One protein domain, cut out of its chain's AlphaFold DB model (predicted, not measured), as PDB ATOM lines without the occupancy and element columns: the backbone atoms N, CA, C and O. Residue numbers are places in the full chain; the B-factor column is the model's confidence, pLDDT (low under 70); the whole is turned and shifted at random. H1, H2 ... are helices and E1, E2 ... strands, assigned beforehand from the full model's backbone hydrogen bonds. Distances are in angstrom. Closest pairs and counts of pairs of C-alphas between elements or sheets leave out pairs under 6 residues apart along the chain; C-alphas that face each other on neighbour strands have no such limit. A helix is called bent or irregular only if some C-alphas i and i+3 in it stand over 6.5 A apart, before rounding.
ATOM      1  N   GLY A  19     232.121 122.740 203.665       90.19
ATOM      2  CA  GLY A  19     233.426 122.235 204.094       90.19
ATOM      3  C   GLY A  19     233.819 122.638 205.521       90.19
ATOM      4  O   GLY A  19     234.523 121.879 206.179       90.19
ATOM      5  N   ASP A  20     233.340 123.778 206.034       94.00
ATOM      6  CA  ASP A  20     233.590 124.171 207.425       94.00
ATOM      7  C   ASP A  20     232.872 123.225 208.395       94.00
ATOM      8  O   ASP A  20     233.476 122.757 209.360       94.00
ATOM      9  N   ILE A  21     231.604 122.911 208.112       96.06
ATOM     10  CA  ILE A  21     230.770 122.028 208.938       96.06
ATOM     11  C   ILE A  21     231.284 120.588 208.894       96.06
ATOM     12  O   ILE A  21     231.384 119.937 209.934       96.06
ATOM     13  N   LEU A  22     231.671 120.103 207.710       94.62
ATOM     14  CA  LEU A  22     232.212 118.752 207.555       94.62
ATOM     15  C   LEU A  22     233.526 118.584 208.328       94.62
ATOM     16  O   LEU A  22     233.661 117.633 209.095       94.62
ATOM     17  N   VAL A  23     234.457 119.541 208.236       95.50
ATOM     18  CA  VAL A  23     235.703 119.492 209.026       95.50
ATOM     19  C   VAL A  23     235.420 119.585 210.524       95.50
ATOM     20  O   VAL A  23     236.032 118.857 211.303       95.50
ATOM     21  N   LEU A  24     234.477 120.430 210.945       96.50
ATOM     22  CA  LEU A  24     234.082 120.531 212.350       96.50
ATOM     23  C   LEU A  24     233.538 119.189 212.879       96.50
ATOM     24  O   LEU A  24     233.921 118.759 213.968       96.50
ATOM     25  N   SER A  25     232.739 118.481 212.073       96.31
ATOM     26  CA  SER A  25     232.263 117.120 212.363       96.31
ATOM     27  C   SER A  25     233.414 116.113 212.459       96.31
ATOM     28  O   SER A  25     233.498 115.354 213.426       96.31
ATOM     29  N   MET A  26     234.353 116.140 211.506       94.31
ATOM     30  CA  MET A  26     235.528 115.258 211.498       94.31
ATOM     31  C   MET A  26     236.371 115.416 212.770       94.31
ATOM     32  O   MET A  26     236.785 114.419 213.369       94.31
ATOM     33  N   LEU A  27     236.587 116.661 213.210       95.44
ATOM     34  CA  LEU A  27     237.317 116.969 214.441       95.44
ATOM     35  C   LEU A  27     236.565 116.536 215.703       95.44
ATOM     36  O   LEU A  27     237.199 116.109 216.664       95.44
ATOM     37  N   ASN A  28     235.233 116.616 215.700       95.12
ATOM     38  CA  ASN A  28     234.416 116.153 216.820       95.12
ATOM     39  C   ASN A  28     234.451 114.622 216.961       95.12
ATOM     40  O   ASN A  28     234.504 114.086 218.064       95.12
ATOM     41  N   LYS A  29     234.454 113.904 215.833       92.06
ATOM     42  CA  LYS A  29     234.471 112.434 215.807       92.06
ATOM     43  C   LYS A  29     235.825 111.843 216.173       92.06
ATOM     44  O   LYS A  29     235.887 110.736 216.710       92.06
ATOM     45  N   ARG A  30     236.921 112.519 215.813       91.69
ATOM     46  CA  ARG A  30     238.273 111.959 215.913       91.69
ATOM     47  C   ARG A  30     239.245 112.967 216.511       91.69
ATOM     48  O   ARG A  30     239.494 114.028 215.940       91.69
ATOM     49  N   ALA A  31     239.892 112.571 217.607       92.94
ATOM     50  CA  ALA A  31     240.998 113.326 218.184       92.94
ATOM     51  C   ALA A  31     242.117 113.482 217.144       92.94
ATOM     52  O   ALA A  31     242.766 112.509 216.751       92.94
ATOM     53  N   THR A  32     242.303 114.714 216.681       94.81
ATOM     54  CA  THR A  32     243.153 115.070 215.538       94.81
ATOM     55  C   THR A  32     244.345 115.871 216.020       94.81
ATOM     56  O   THR A  32     244.148 116.821 216.775       94.81
ATOM     57  N   TYR A  33     245.559 115.512 215.601       94.19
ATOM     58  CA  TYR A  33     246.779 116.182 216.055       94.19
ATOM     59  C   TYR A  33     246.834 117.643 215.593       94.19
ATOM     60  O   TYR A  33     246.545 117.952 214.442       94.19
ATOM     61  N   VAL A  34     247.279 118.550 216.468       94.06
ATOM     62  CA  VAL A  34     247.444 119.974 216.113       94.06
ATOM     63  C   VAL A  34     248.602 120.182 215.138       94.06
ATOM     64  O   VAL A  34     248.476 120.944 214.182       94.06
ATOM     65  N   ASN A  35     249.724 119.500 215.380       92.00
ATOM     66  CA  ASN A  35     250.954 119.657 214.597       92.00
ATOM     67  C   ASN A  35     250.912 118.876 213.278       92.00
ATOM     68  O   ASN A  35     251.652 119.184 212.349       92.00
ATOM     69  N   GLU A  36     250.020 117.889 213.185       91.31
ATOM     70  CA  GLU A  36     249.803 117.074 211.993       91.31
ATOM     71  C   GLU A  36     248.293 116.969 211.717       91.31
ATOM     72  O   GLU A  36     247.708 115.912 211.946       91.31
ATOM     73  N   PRO A  37     247.636 118.044 211.232       87.69
ATOM     74  CA  PRO A  37     246.171 118.140 211.168       87.69
ATOM     75  C   PRO A  37     245.473 117.074 210.326       87.69
ATOM     76  O   PRO A  37     244.273 116.884 210.467       87.69
ATOM     77  N   PHE A  38     246.195 116.370 209.456       88.00
ATOM     78  CA  PHE A  38     245.634 115.244 208.714       88.00
ATOM     79  C   PHE A  38     245.606 113.943 209.516       88.00
ATOM     80  O   PHE A  38     244.854 113.050 209.150       88.00
ATOM     81  N   LYS A  39     246.391 113.810 210.589       90.62
ATOM     82  CA  LYS A  39     246.511 112.573 211.366       90.62
ATOM     83  C   LYS A  39     245.661 112.613 212.628       90.62
ATOM     84  O   LYS A  39     245.546 113.630 213.313       90.62
ATOM     85  N   THR A  40     245.143 111.448 212.990       90.94
ATOM     86  CA  THR A  40     244.367 111.238 214.215       90.94
ATOM     87  C   THR A  40     245.082 110.291 215.174       90.94
ATOM     88  O   THR A  40     245.964 109.522 214.787       90.94
ATOM     89  N   PHE A  41     244.680 110.308 216.445       86.19
ATOM     90  CA  PHE A  41     245.257 109.443 217.480       86.19
ATOM     91  C   PHE A  41     244.963 107.955 217.250       86.19
ATOM     92  O   PHE A  41     245.691 107.105 217.754       86.19
ATOM     93  N   SER A  42     243.926 107.630 216.476       85.06
ATOM     94  CA  SER A  42     243.581 106.255 216.099       85.06
ATOM     95  C   SER A  42     244.364 105.737 214.887       85.06
ATOM     96  O   SER A  42     244.129 104.610 214.463       85.06
ATOM     97  N   GLY A  43     245.272 106.537 214.315       83.81
ATOM     98  CA  GLY A  43     246.037 106.186 213.113       83.81
ATOM     99  C   GLY A  43     245.309 106.470 211.796       83.81
ATOM    100  O   GLY A  43     245.898 106.305 210.732       83.81
ATOM    101  N   TRP A  44     244.061 106.941 211.852       84.12
ATOM    102  CA  TRP A  44     243.308 107.373 210.674       84.12
ATOM    103  C   TRP A  44     243.812 108.713 210.133       84.12
ATOM    104  O   TRP A  44     244.312 109.549 210.897       84.12
ATOM    105  N   SER A  45     243.620 108.920 208.828       88.25
ATOM    106  CA  SER A  45     243.903 110.175 208.134       88.25
ATOM    107  C   SER A  45     242.623 110.824 207.611       88.25
ATOM    108  O   SER A  45     241.769 110.143 207.048       88.25
ATOM    109  N   HIS A  46     242.536 112.146 207.729       85.50
ATOM    110  CA  HIS A  46     241.470 112.969 207.143       85.50
ATOM    111  C   HIS A  46     241.654 113.229 205.644       85.50
ATOM    112  O   HIS A  46     240.776 113.815 205.019       85.50
ATOM    113  N   SER A  47     242.789 112.831 205.056       78.75
ATOM    114  CA  SER A  47     243.129 113.132 203.656       78.75
ATOM    115  C   SER A  47     242.079 112.629 202.666       78.75
ATOM    116  O   SER A  47     241.669 113.385 201.797       78.75
ATOM    117  N   TYR A  48     241.609 111.391 202.840       72.44
ATOM    118  CA  TYR A  48     240.617 110.789 201.951       72.44
ATOM    119  C   TYR A  48     239.265 111.512 202.028       72.44
ATOM    120  O   TYR A  48     238.725 111.921 201.008       72.44
ATOM    121  N   GLU A  49     238.740 111.732 203.238       74.56
ATOM    122  CA  GLU A  49     237.463 112.435 203.444       74.56
ATOM    123  C   GLU A  49     237.528 113.887 202.933       74.56
ATOM    124  O   GLU A  49     236.569 114.381 202.342       74.56
ATOM    125  N   ALA A  50     238.666 114.566 203.111       73.31
ATOM    126  CA  ALA A  50     238.874 115.911 202.586       73.31
ATOM    127  C   ALA A  50     238.936 115.935 201.049       73.31
ATOM    128  O   ALA A  50     238.358 116.832 200.440       73.31
ATOM    129  N   GLU A  51     239.603 114.963 200.425       70.75
ATOM    130  CA  GLU A  51     239.709 114.845 198.966       70.75
ATOM    131  C   GLU A  51     238.354 114.541 198.318       70.75
ATOM    132  O   GLU A  51     237.945 115.266 197.413       70.75
ATOM    133  N   GLN A  52     237.613 113.561 198.847       69.62
ATOM    134  CA  GLN A  52     236.268 113.199 198.376       69.62
ATOM    135  C   GLN A  52     235.298 114.388 198.384       69.62
ATOM    136  O   GLN A  52     234.433 114.505 197.522       69.62
ATOM    137  N   ASN A  53     235.467 115.306 199.338       68.25
ATOM    138  CA  ASN A  53     234.625 116.493 199.472       68.25
ATOM    139  C   ASN A  53     235.244 117.767 198.866       68.25
ATOM    140  O   ASN A  53     234.693 118.855 199.041       68.25
ATOM    141  N   ASN A  54     236.390 117.664 198.180       78.00
ATOM    142  CA  ASN A  54     237.138 118.797 197.621       78.00
ATOM    143  C   ASN A  54     237.413 119.919 198.655       78.00
ATOM    144  O   ASN A  54     237.277 121.117 198.386       78.00
ATOM    145  N   ILE A  55     237.773 119.532 199.882       82.12
ATOM    146  CA  ILE A  55     238.002 120.436 201.012       82.12
ATOM    147  C   ILE A  55     239.495 120.727 201.160       82.12
ATOM    148  O   ILE A  55     240.311 119.840 201.414       82.12
ATOM    149  N   ASN A  56     239.859 122.011 201.162       87.62
ATOM    150  CA  ASN A  56     241.175 122.431 201.642       87.62
ATOM    151  C   ASN A  56     241.213 122.397 203.179       87.62
ATOM    152  O   ASN A  56     240.968 123.405 203.850       87.62
ATOM    153  N   PHE A  57     241.520 121.222 203.729       86.62
ATOM    154  CA  PHE A  57     241.431 120.936 205.161       86.62
ATOM    155  C   PHE A  57     242.221 121.934 206.024       86.62
ATOM    156  O   PHE A  57     241.675 122.520 206.955       86.62
ATOM    157  N   LEU A  58     243.484 122.217 205.683       89.75
ATOM    158  CA  LEU A  58     244.338 123.133 206.457       89.75
ATOM    159  C   LEU A  58     243.811 124.574 206.472       89.75
ATOM    160  O   LEU A  58     243.875 125.264 207.498       89.75
ATOM    161  N   LYS A  59     243.261 125.032 205.341       90.50
ATOM    162  CA  LYS A  59     242.624 126.348 205.246       90.50
ATOM    163  C   LYS A  59     241.381 126.416 206.131       90.50
ATOM    164  O   LYS A  59     241.195 127.412 206.832       90.50
ATOM    165  N   VAL A  60     240.569 125.359 206.140       92.88
ATOM    166  CA  VAL A  60     239.381 125.273 206.996       92.88
ATOM    167  C   VAL A  60     239.774 125.261 208.473       92.88
ATOM    168  O   VAL A  60     239.263 126.086 209.221       92.88
ATOM    169  N   ILE A  61     240.751 124.450 208.894       94.62
ATOM    170  CA  ILE A  61     241.263 124.448 210.281       94.62
ATOM    171  C   ILE A  61     241.668 125.856 210.732       94.62
ATOM    172  O   ILE A  61     241.285 126.306 211.812       94.62
ATOM    173  N   SER A  62     242.411 126.576 209.889       93.12
ATOM    174  CA  SER A  62     242.846 127.945 210.187       93.12
ATOM    175  C   SER A  62     241.653 128.887 210.374       93.12
ATOM    176  O   SER A  62     241.618 129.670 211.322       93.12
ATOM    177  N   LYS A  63     240.637 128.769 209.511       94.00
ATOM    178  CA  LYS A  63     239.392 129.538 209.608       94.00
ATOM    179  C   LYS A  63     238.609 129.205 210.883       94.00
ATOM    180  O   LYS A  63     238.192 130.126 211.580       94.00
ATOM    181  N   LEU A  64     238.438 127.922 211.211       95.81
ATOM    182  CA  LEU A  64     237.722 127.470 212.408       95.81
ATOM    183  C   LEU A  64     238.387 127.984 213.698       95.81
ATOM    184  O   LEU A  64     237.685 128.401 214.617       95.81
ATOM    185  N   LYS A  65     239.728 128.030 213.748       95.94
ATOM    186  CA  LYS A  65     240.479 128.642 214.861       95.94
ATOM    187  C   LYS A  65     240.224 130.142 214.985       95.94
ATOM    188  O   LYS A  65     239.924 130.615 216.074       95.94
ATOM    189  N   ILE A  66     240.334 130.889 213.880       95.06
ATOM    190  CA  ILE A  66     240.105 132.349 213.864       95.06
ATOM    191  C   ILE A  66     238.691 132.681 214.349       95.06
ATOM    192  O   ILE A  66     238.490 133.671 215.046       95.06
ATOM    193  N   LYS A  67     237.721 131.828 214.012       93.88
ATOM    194  CA  LYS A  67     236.327 131.950 214.444       93.88
ATOM    195  C   LYS A  67     236.039 131.399 215.841       93.88
ATOM    196  O   LYS A  67     234.885 131.373 216.245       93.88
ATOM    197  N   ASN A  68     237.059 130.948 216.574       96.06
ATOM    198  CA  ASN A  68     236.911 130.363 217.905       96.06
ATOM    199  C   ASN A  68     235.927 129.174 217.953       96.06
ATOM    200  O   ASN A  68     235.272 128.955 218.968       96.06
ATOM    201  N   LEU A  69     235.821 128.398 216.869       97.25
ATOM    202  CA  LEU A  69     235.021 127.164 216.829       97.25
ATOM    203  C   LEU A  69     235.806 125.952 217.329       97.25
ATOM    204  O   LEU A  69     235.233 124.974 217.804       97.25
ATOM    205  N   ILE A  70     237.130 126.016 217.218       98.06
ATOM    206  CA  ILE A  70     238.046 124.991 217.705       98.06
ATOM    207  C   ILE A  70     239.213 125.648 218.425       98.06
ATOM    208  O   ILE A  70     239.622 126.765 218.098       98.06
ATOM    209  N   ARG A  71     239.793 124.916 219.368       97.06
ATOM    210  CA  ARG A  71     241.004 125.294 220.093       97.06
ATOM    211  C   ARG A  71     241.916 124.091 220.280       97.06
ATOM    212  O   ARG A  71     241.547 122.956 219.985       97.06
ATOM    213  N   GLU A  72     243.118 124.348 220.772       96.38
ATOM    214  CA  GLU A  72     243.964 123.283 221.305       96.38
ATOM    215  C   GLU A  72     243.375 122.774 222.626       96.38
ATOM    216  O   GLU A  72     242.766 123.531 223.395       96.38
ATOM    217  N   ASN A  73     243.547 121.483 222.880       95.44
ATOM    218  CA  ASN A  73     243.199 120.886 224.157       95.44
ATOM    219  C   ASN A  73     244.032 121.484 225.304       95.44
ATOM    220  O   ASN A  73     245.205 121.828 225.148       95.44
ATOM    221  N   LEU A  74     243.440 121.512 226.491       94.31
ATOM    222  CA  LEU A  74     244.152 121.669 227.749       94.31
ATOM    223  C   LEU A  74     244.853 120.349 228.109       94.31
ATOM    224  O   LEU A  74     244.395 119.274 227.701       94.31
ATOM    225  N   GLU A 131     232.467 125.527 222.905       96.69
ATOM    226  CA  GLU A 131     231.004 125.571 223.066       96.69
ATOM    227  C   GLU A 131     230.324 126.127 221.805       96.69
ATOM    228  O   GLU A 131     229.435 125.485 221.255       96.69
ATOM    229  N   LEU A 132     230.845 127.231 221.257       96.00
ATOM    230  CA  LEU A 132     230.378 127.797 219.988       96.00
ATOM    231  C   LEU A 132     230.531 126.809 218.816       96.00
ATOM    232  O   LEU A 132     229.651 126.705 217.968       96.00
ATOM    233  N   GLY A 133     231.639 126.064 218.760       96.94
ATOM    234  CA  GLY A 133     231.832 125.003 217.768       96.94
ATOM    235  C   GLY A 133     230.764 123.912 217.855       96.94
ATOM    236  O   GLY A 133     230.236 123.489 216.830       96.94
ATOM    237  N   LEU A 134     230.414 123.481 219.067       97.75
ATOM    238  CA  LEU A 134     229.363 122.488 219.292       97.75
ATOM    239  C   LEU A 134     227.977 123.026 218.914       97.75
ATOM    240  O   LEU A 134     227.213 122.312 218.270       97.75
ATOM    241  N   GLU A 135     227.670 124.283 219.239       96.44
ATOM    242  CA  GLU A 135     226.416 124.941 218.842       96.44
ATOM    243  C   GLU A 135     226.269 125.030 217.317       96.44
ATOM    244  O   GLU A 135     225.215 124.704 216.769       96.44
ATOM    245  N   VAL A 136     227.336 125.426 216.613       96.12
ATOM    246  CA  VAL A 136     227.357 125.467 215.143       96.12
ATOM    247  C   VAL A 136     227.179 124.064 214.562       96.12
ATOM    248  O   VAL A 136     226.424 123.890 213.605       96.12
ATOM    249  N   LEU A 137     227.839 123.058 215.139       96.00
ATOM    250  CA  LEU A 137     227.720 121.679 214.678       96.00
ATOM    251  C   LEU A 137     226.294 121.138 214.851       96.00
ATOM    252  O   LEU A 137     225.777 120.500 213.939       96.00
ATOM    253  N   GLU A 138     225.646 121.435 215.980       96.38
ATOM    254  CA  GLU A 138     224.256 121.048 216.235       96.38
ATOM    255  C   GLU A 138     223.285 121.768 215.292       96.38
ATOM    256  O   GLU A 138     222.407 121.129 214.711       96.38
ATOM    257  N   LYS A 139     223.479 123.078 215.064       95.25
ATOM    258  CA  LYS A 139     222.671 123.862 214.115       95.25
ATOM    259  C   LYS A 139     222.692 123.249 212.713       95.25
ATOM    260  O   LYS A 139     221.653 123.169 212.068       95.25
ATOM    261  N   TYR A 140     223.860 122.806 212.248       96.06
ATOM    262  CA  TYR A 140     224.049 122.260 210.900       96.06
ATOM    263  C   TYR A 140     224.164 120.730 210.863       96.06
ATOM    264  O   TYR A 140     224.678 120.171 209.891       96.06
ATOM    265  N   LYS A 141     223.641 120.015 211.869       96.25
ATOM    266  CA  LYS A 141     223.673 118.540 211.910       96.25
ATOM    267  C   LYS A 141     223.041 117.877 210.684       96.25
ATOM    268  O   LYS A 141     223.461 116.803 210.267       96.25
ATOM    269  N   ASN A 142     222.076 118.551 210.067       95.50
ATOM    270  CA  ASN A 142     221.378 118.086 208.873       95.50
ATOM    271  C   ASN A 142     222.284 118.069 207.628       95.50
ATOM    272  O   ASN A 142     222.148 117.188 206.781       95.50
ATOM    273  N   VAL A 143     223.272 118.972 207.560       94.69
ATOM    274  CA  VAL A 143     224.329 118.963 206.530       94.69
ATOM    275  C   VAL A 143     225.212 117.724 206.681       94.69
ATOM    276  O   VAL A 143     225.571 117.084 205.698       94.69
ATOM    277  N   ILE A 144     225.537 117.359 207.922       94.88
ATOM    278  CA  ILE A 144     226.350 116.176 208.230       94.88
ATOM    279  C   ILE A 144     225.579 114.908 207.860       94.88
ATOM    280  O   ILE A 144     226.107 114.043 207.166       94.88
ATOM    281  N   TRP A 145     224.311 114.833 208.275       95.62
ATOM    282  CA  TRP A 145     223.454 113.686 208.001       95.62
ATOM    283  C   TRP A 145     223.336 113.414 206.501       95.62
ATOM    284  O   TRP A 145     223.544 112.279 206.079       95.62
ATOM    285  N   ILE A 146     223.053 114.433 205.678       93.81
ATOM    286  CA  ILE A 146     222.922 114.203 204.235       93.81
ATOM    287  C   ILE A 146     224.262 113.815 203.606       93.81
ATOM    288  O   ILE A 146     224.289 112.933 202.756       93.81
ATOM    289  N   SER A 147     225.374 114.404 204.054       90.69
ATOM    290  CA  SER A 147     226.698 114.106 203.501       90.69
ATOM    291  C   SER A 147     227.088 112.642 203.704       90.69
ATOM    292  O   SER A 147     227.618 112.002 202.801       90.69
ATOM    293  N   GLU A 148     226.730 112.081 204.859       90.31
ATOM    294  CA  GLU A 148     227.000 110.685 205.209       90.31
ATOM    295  C   GLU A 148     226.077 109.684 204.512       90.31
ATOM    296  O   GLU A 148     226.426 108.512 204.390       90.31
ATOM    297  N   ASN A 149     224.895 110.123 204.074       91.19
ATOM    298  CA  ASN A 149     223.838 109.219 203.625       91.19
ATOM    299  C   ASN A 149     223.444 109.387 202.150       91.19
ATOM    300  O   ASN A 149     222.809 108.487 201.601       91.19
ATOM    301  N   LYS A 150     223.805 110.490 201.481       88.06
ATOM    302  CA  LYS A 150     223.330 110.822 200.124       88.06
ATOM    303  C   LYS A 150     223.616 109.739 199.088       88.06
ATOM    304  O   LYS A 150     222.732 109.424 198.299       88.06
ATOM    305  N   GLU A 151     224.801 109.129 199.112       85.12
ATOM    306  CA  GLU A 151     225.170 108.067 198.166       85.12
ATOM    307  C   GLU A 151     224.322 106.817 198.383       85.12
ATOM    308  O   GLU A 151     223.886 106.171 197.432       85.12
ATOM    309  N   PHE A 152     224.015 106.491 199.639       85.69
ATOM    310  CA  PHE A 152     223.112 105.391 199.937       85.69
ATOM    311  C   PHE A 152     221.680 105.725 199.495       85.69
ATOM    312  O   PHE A 152     221.037 104.915 198.828       85.69
ATOM    313  N   ILE A 153     221.183 106.923 199.811       88.81
ATOM    314  CA  ILE A 153     219.812 107.348 199.494       88.81
ATOM    315  C   ILE A 153     219.590 107.407 197.977       88.81
ATOM    316  O   ILE A 153     218.650 106.790 197.479       88.81
ATOM    317  N   PHE A 154     220.458 108.108 197.247       84.81
ATOM    318  CA  PHE A 154     220.263 108.449 195.833       84.81
ATOM    319  C   PHE A 154     221.072 107.585 194.861       84.81
ATOM    320  O   PHE A 154     220.902 107.715 193.648       84.81
ATOM    321  N   SER A 155     221.928 106.685 195.358       76.50
ATOM    322  CA  SER A 155     222.917 105.993 194.521       76.50
ATOM    323  C   SER A 155     223.760 107.010 193.731       76.50
ATOM    324  O   SER A 155     224.021 108.115 194.201       76.50
ATOM    325  N   TRP A 156     224.182 106.650 192.520       61.91
ATOM    326  CA  TRP A 156     224.956 107.509 191.620       61.91
ATOM    327  C   TRP A 156     224.074 108.363 190.692       61.91
ATOM    328  O   TRP A 156     224.565 108.926 189.714       61.91
ATOM    329  N   ASP A 157     222.764 108.444 190.957       69.19
ATOM    330  CA  ASP A 157     221.828 109.186 190.112       69.19
ATOM    331  C   ASP A 157     221.838 110.677 190.466       69.19
ATOM    332  O   ASP A 157     221.068 111.177 191.292       69.19
ATOM    333  N   THR A 158     222.723 111.405 189.793       64.69
ATOM    334  CA  THR A 158     222.891 112.847 189.990       64.69
ATOM    335  C   THR A 158     221.654 113.664 189.619       64.69
ATOM    336  O   THR A 158     221.494 114.773 190.121       64.69
ATOM    337  N   SER A 159     220.730 113.120 188.815       66.62
ATOM    338  CA  SER A 159     219.477 113.803 188.469       66.62
ATOM    339  C   SER A 159     218.497 113.892 189.646       66.62
ATOM    340  O   SER A 159     217.603 114.740 189.642       66.62
ATOM    341  N   LYS A 160     218.691 113.059 190.678       67.25
ATOM    342  CA  LYS A 160     217.846 112.979 191.880       67.25
ATOM    343  C   LYS A 160     218.423 113.737 193.084       67.25
ATOM    344  O   LYS A 160     217.774 113.816 194.131       67.25
ATOM    345  N   LEU A 161     219.594 114.365 192.934       70.75
ATOM    346  CA  LEU A 161     220.279 115.162 193.964       70.75
ATOM    347  C   LEU A 161     219.667 116.564 194.136       70.75
ATOM    348  O   LEU A 161     220.350 117.581 194.084       70.75
ATOM    349  N   LYS A 162     218.352 116.632 194.361       82.94
ATOM    350  CA  LYS A 162     217.693 117.882 194.769       82.94
ATOM    351  C   LYS A 162     218.053 118.275 196.208       82.94
ATOM    352  O   LYS A 162     218.086 119.460 196.531       82.94
ATOM    353  N   PHE A 163     218.276 117.278 197.061       88.56
ATOM    354  CA  PHE A 163     218.594 117.446 198.475       88.56
ATOM    355  C   PHE A 163     220.054 117.062 198.714       88.56
ATOM    356  O   PHE A 163     220.397 115.882 198.711       88.56
ATOM    357  N   ASP A 164     220.903 118.065 198.909       87.88
ATOM    358  CA  ASP A 164     222.337 117.923 199.150       87.88
ATOM    359  C   ASP A 164     222.784 118.777 200.350       87.88
ATOM    360  O   ASP A 164     221.979 119.435 201.019       87.88
ATOM    361  N   GLU A 165     224.083 118.781 200.643       89.69
ATOM    362  CA  GLU A 165     224.652 119.578 201.729       89.69
ATOM    363  C   GLU A 165     224.338 121.074 201.608       89.69
ATOM    364  O   GLU A 165     224.162 121.755 202.620       89.69
ATOM    365  N   TYR A 166     224.259 121.604 200.385       89.56
ATOM    366  CA  TYR A 166     223.999 123.019 200.138       89.56
ATOM    367  C   TYR A 166     222.533 123.378 200.377       89.56
ATOM    368  O   TYR A 166     222.252 124.458 200.903       89.56
ATOM    369  N   TYR A 167     221.606 122.480 200.037       89.56
ATOM    370  CA  TYR A 167     220.199 122.614 200.392       89.56
ATOM    371  C   TYR A 167     220.042 122.703 201.912       89.56
ATOM    372  O   TYR A 167     219.487 123.678 202.420       89.56
ATOM    373  N   PHE A 168     220.605 121.746 202.655       92.31
ATOM    374  CA  PHE A 168     220.484 121.718 204.118       92.31
ATOM    375  C   PHE A 168     221.347 122.760 204.833       92.31
ATOM    376  O   PHE A 168     221.103 123.049 206.000       92.31
ATOM    377  N   MET A 169     222.307 123.391 204.153       91.81
ATOM    378  CA  MET A 169     222.962 124.594 204.672       91.81
ATOM    379  C   MET A 169     221.979 125.774 204.732       91.81
ATOM    380  O   MET A 169     221.951 126.503 205.719       91.81
ATOM    381  N   LYS A 170     221.155 125.948 203.687       90.50
ATOM    382  CA  LYS A 170     220.152 127.028 203.592       90.50
ATOM    383  C   LYS A 170     218.878 126.731 204.381       90.50
ATOM    384  O   LYS A 170     218.185 127.652 204.798       90.50
ATOM    385  N   HIS A 171     218.584 125.450 204.568       91.56
ATOM    386  CA  HIS A 171     217.405 124.930 205.255       91.56
ATOM    387  C   HIS A 171     217.841 124.073 206.445       91.56
ATOM    388  O   HIS A 171     217.479 122.906 206.564       91.56
ATOM    389  N   TRP A 172     218.704 124.622 207.298       92.31
ATOM    390  CA  TRP A 172     219.281 123.883 208.426       92.31
ATOM    391  C   TRP A 172     218.229 123.482 209.468       92.31
ATOM    392  O   TRP A 172     218.441 122.540 210.226       92.31
ATOM    393  N   ASP A 173     217.089 124.167 209.482       92.25
ATOM    394  CA  ASP A 173     215.961 123.986 210.389       92.25
ATOM    395  C   ASP A 173     215.007 122.847 209.992       92.25
ATOM    396  O   ASP A 173     214.189 122.431 210.814       92.25
ATOM    397  N   VAL A 174     215.111 122.311 208.771       93.81
ATOM    398  CA  VAL A 174     214.215 121.244 208.295       93.81
ATOM    399  C   VAL A 174     214.819 119.860 208.517       93.81
ATOM    400  O   VAL A 174     216.023 119.662 208.361       93.81
ATOM    401  N   ASN A 175     213.980 118.877 208.847       94.94
ATOM    402  CA  ASN A 175     214.405 117.486 208.994       94.94
ATOM    403  C   ASN A 175     214.678 116.860 207.604       94.94
ATOM    404  O   ASN A 175     213.755 116.794 206.783       94.94
TER     405      ASN A 175
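Overview. This is residues 19 to 74 and 131 to 175 of the 376 residues of the protein "SAP domain-containing protein" of Enterococcus sp. 7D2_DIV0200 (UniProt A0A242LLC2). The short helix H1 is the middle of an elongated helical assembly: H3 packs across one side of it, the first residues of H5 pack across the opposite side, and H4 packs on it too. H6 folds back on H5 as a helical hairpin, while the long loop of residues 30 to 46 leads from H1 to H2, a short helix that is near H1 but touches no helix; residues 155 to 160 stick out. The 101 printed residues, mostly helix by class, run H1, H2, H3, E1, H4, H5, H6. The whole is compact, with a radius of gyration of the C-alphas of 14.3 A and spans of 44 by 27 by 21 A.

Arrangement. Start at H1, residues 19 to 29, the hub. H2, residues 47 to 52, is near it. H3, residues 57 to 66, touches H1 about perpendicular at 86 degrees, closest at C-alphas 20 and 60, 5.9 A. E1, residues 70 to 72, pairs with no named strand; C-alphas 64 and 70, its closest to H3, are 5.9 A apart. H4, residues 131 to 139, touches H1 at C-alphas 21 and 137, 6.5 A. H5, residues 141 to 154, touches H1 with residues 143 to 144 alone, closest at C-alphas 22 and 144, 6.4 A. H6, residues 165 to 170, touches H5 at C-alphas 143 and 165, 4.9 A. Every O i to N i+4 pair is within hydrogen-bond range in H1, H2, H3, H4 and H6, and 8 of 10 in H5.

Along the chain. Find C-alpha 19 at (233.426, 122.235, 204.094); H1 runs 15.3 A from there. H3 measures 14.4 A and H4 12.3 A. H5 measures 19.3 A and is irregular, with C-alphas 148 and 151 7.7 A apart. H6 ends at C-alpha 170, (220.152, 127.028, 203.592).

Size, cuts and confidence. C-alphas 74 and 159, the farthest apart, are 47.0 A apart. Residues 75 to 130 are not printed; C-alphas 74 and 131 are 14.5 A apart across the cut. The link H1 to H2 is long. Residues 52 to 53 and 156 to 160 have pLDDT under 70.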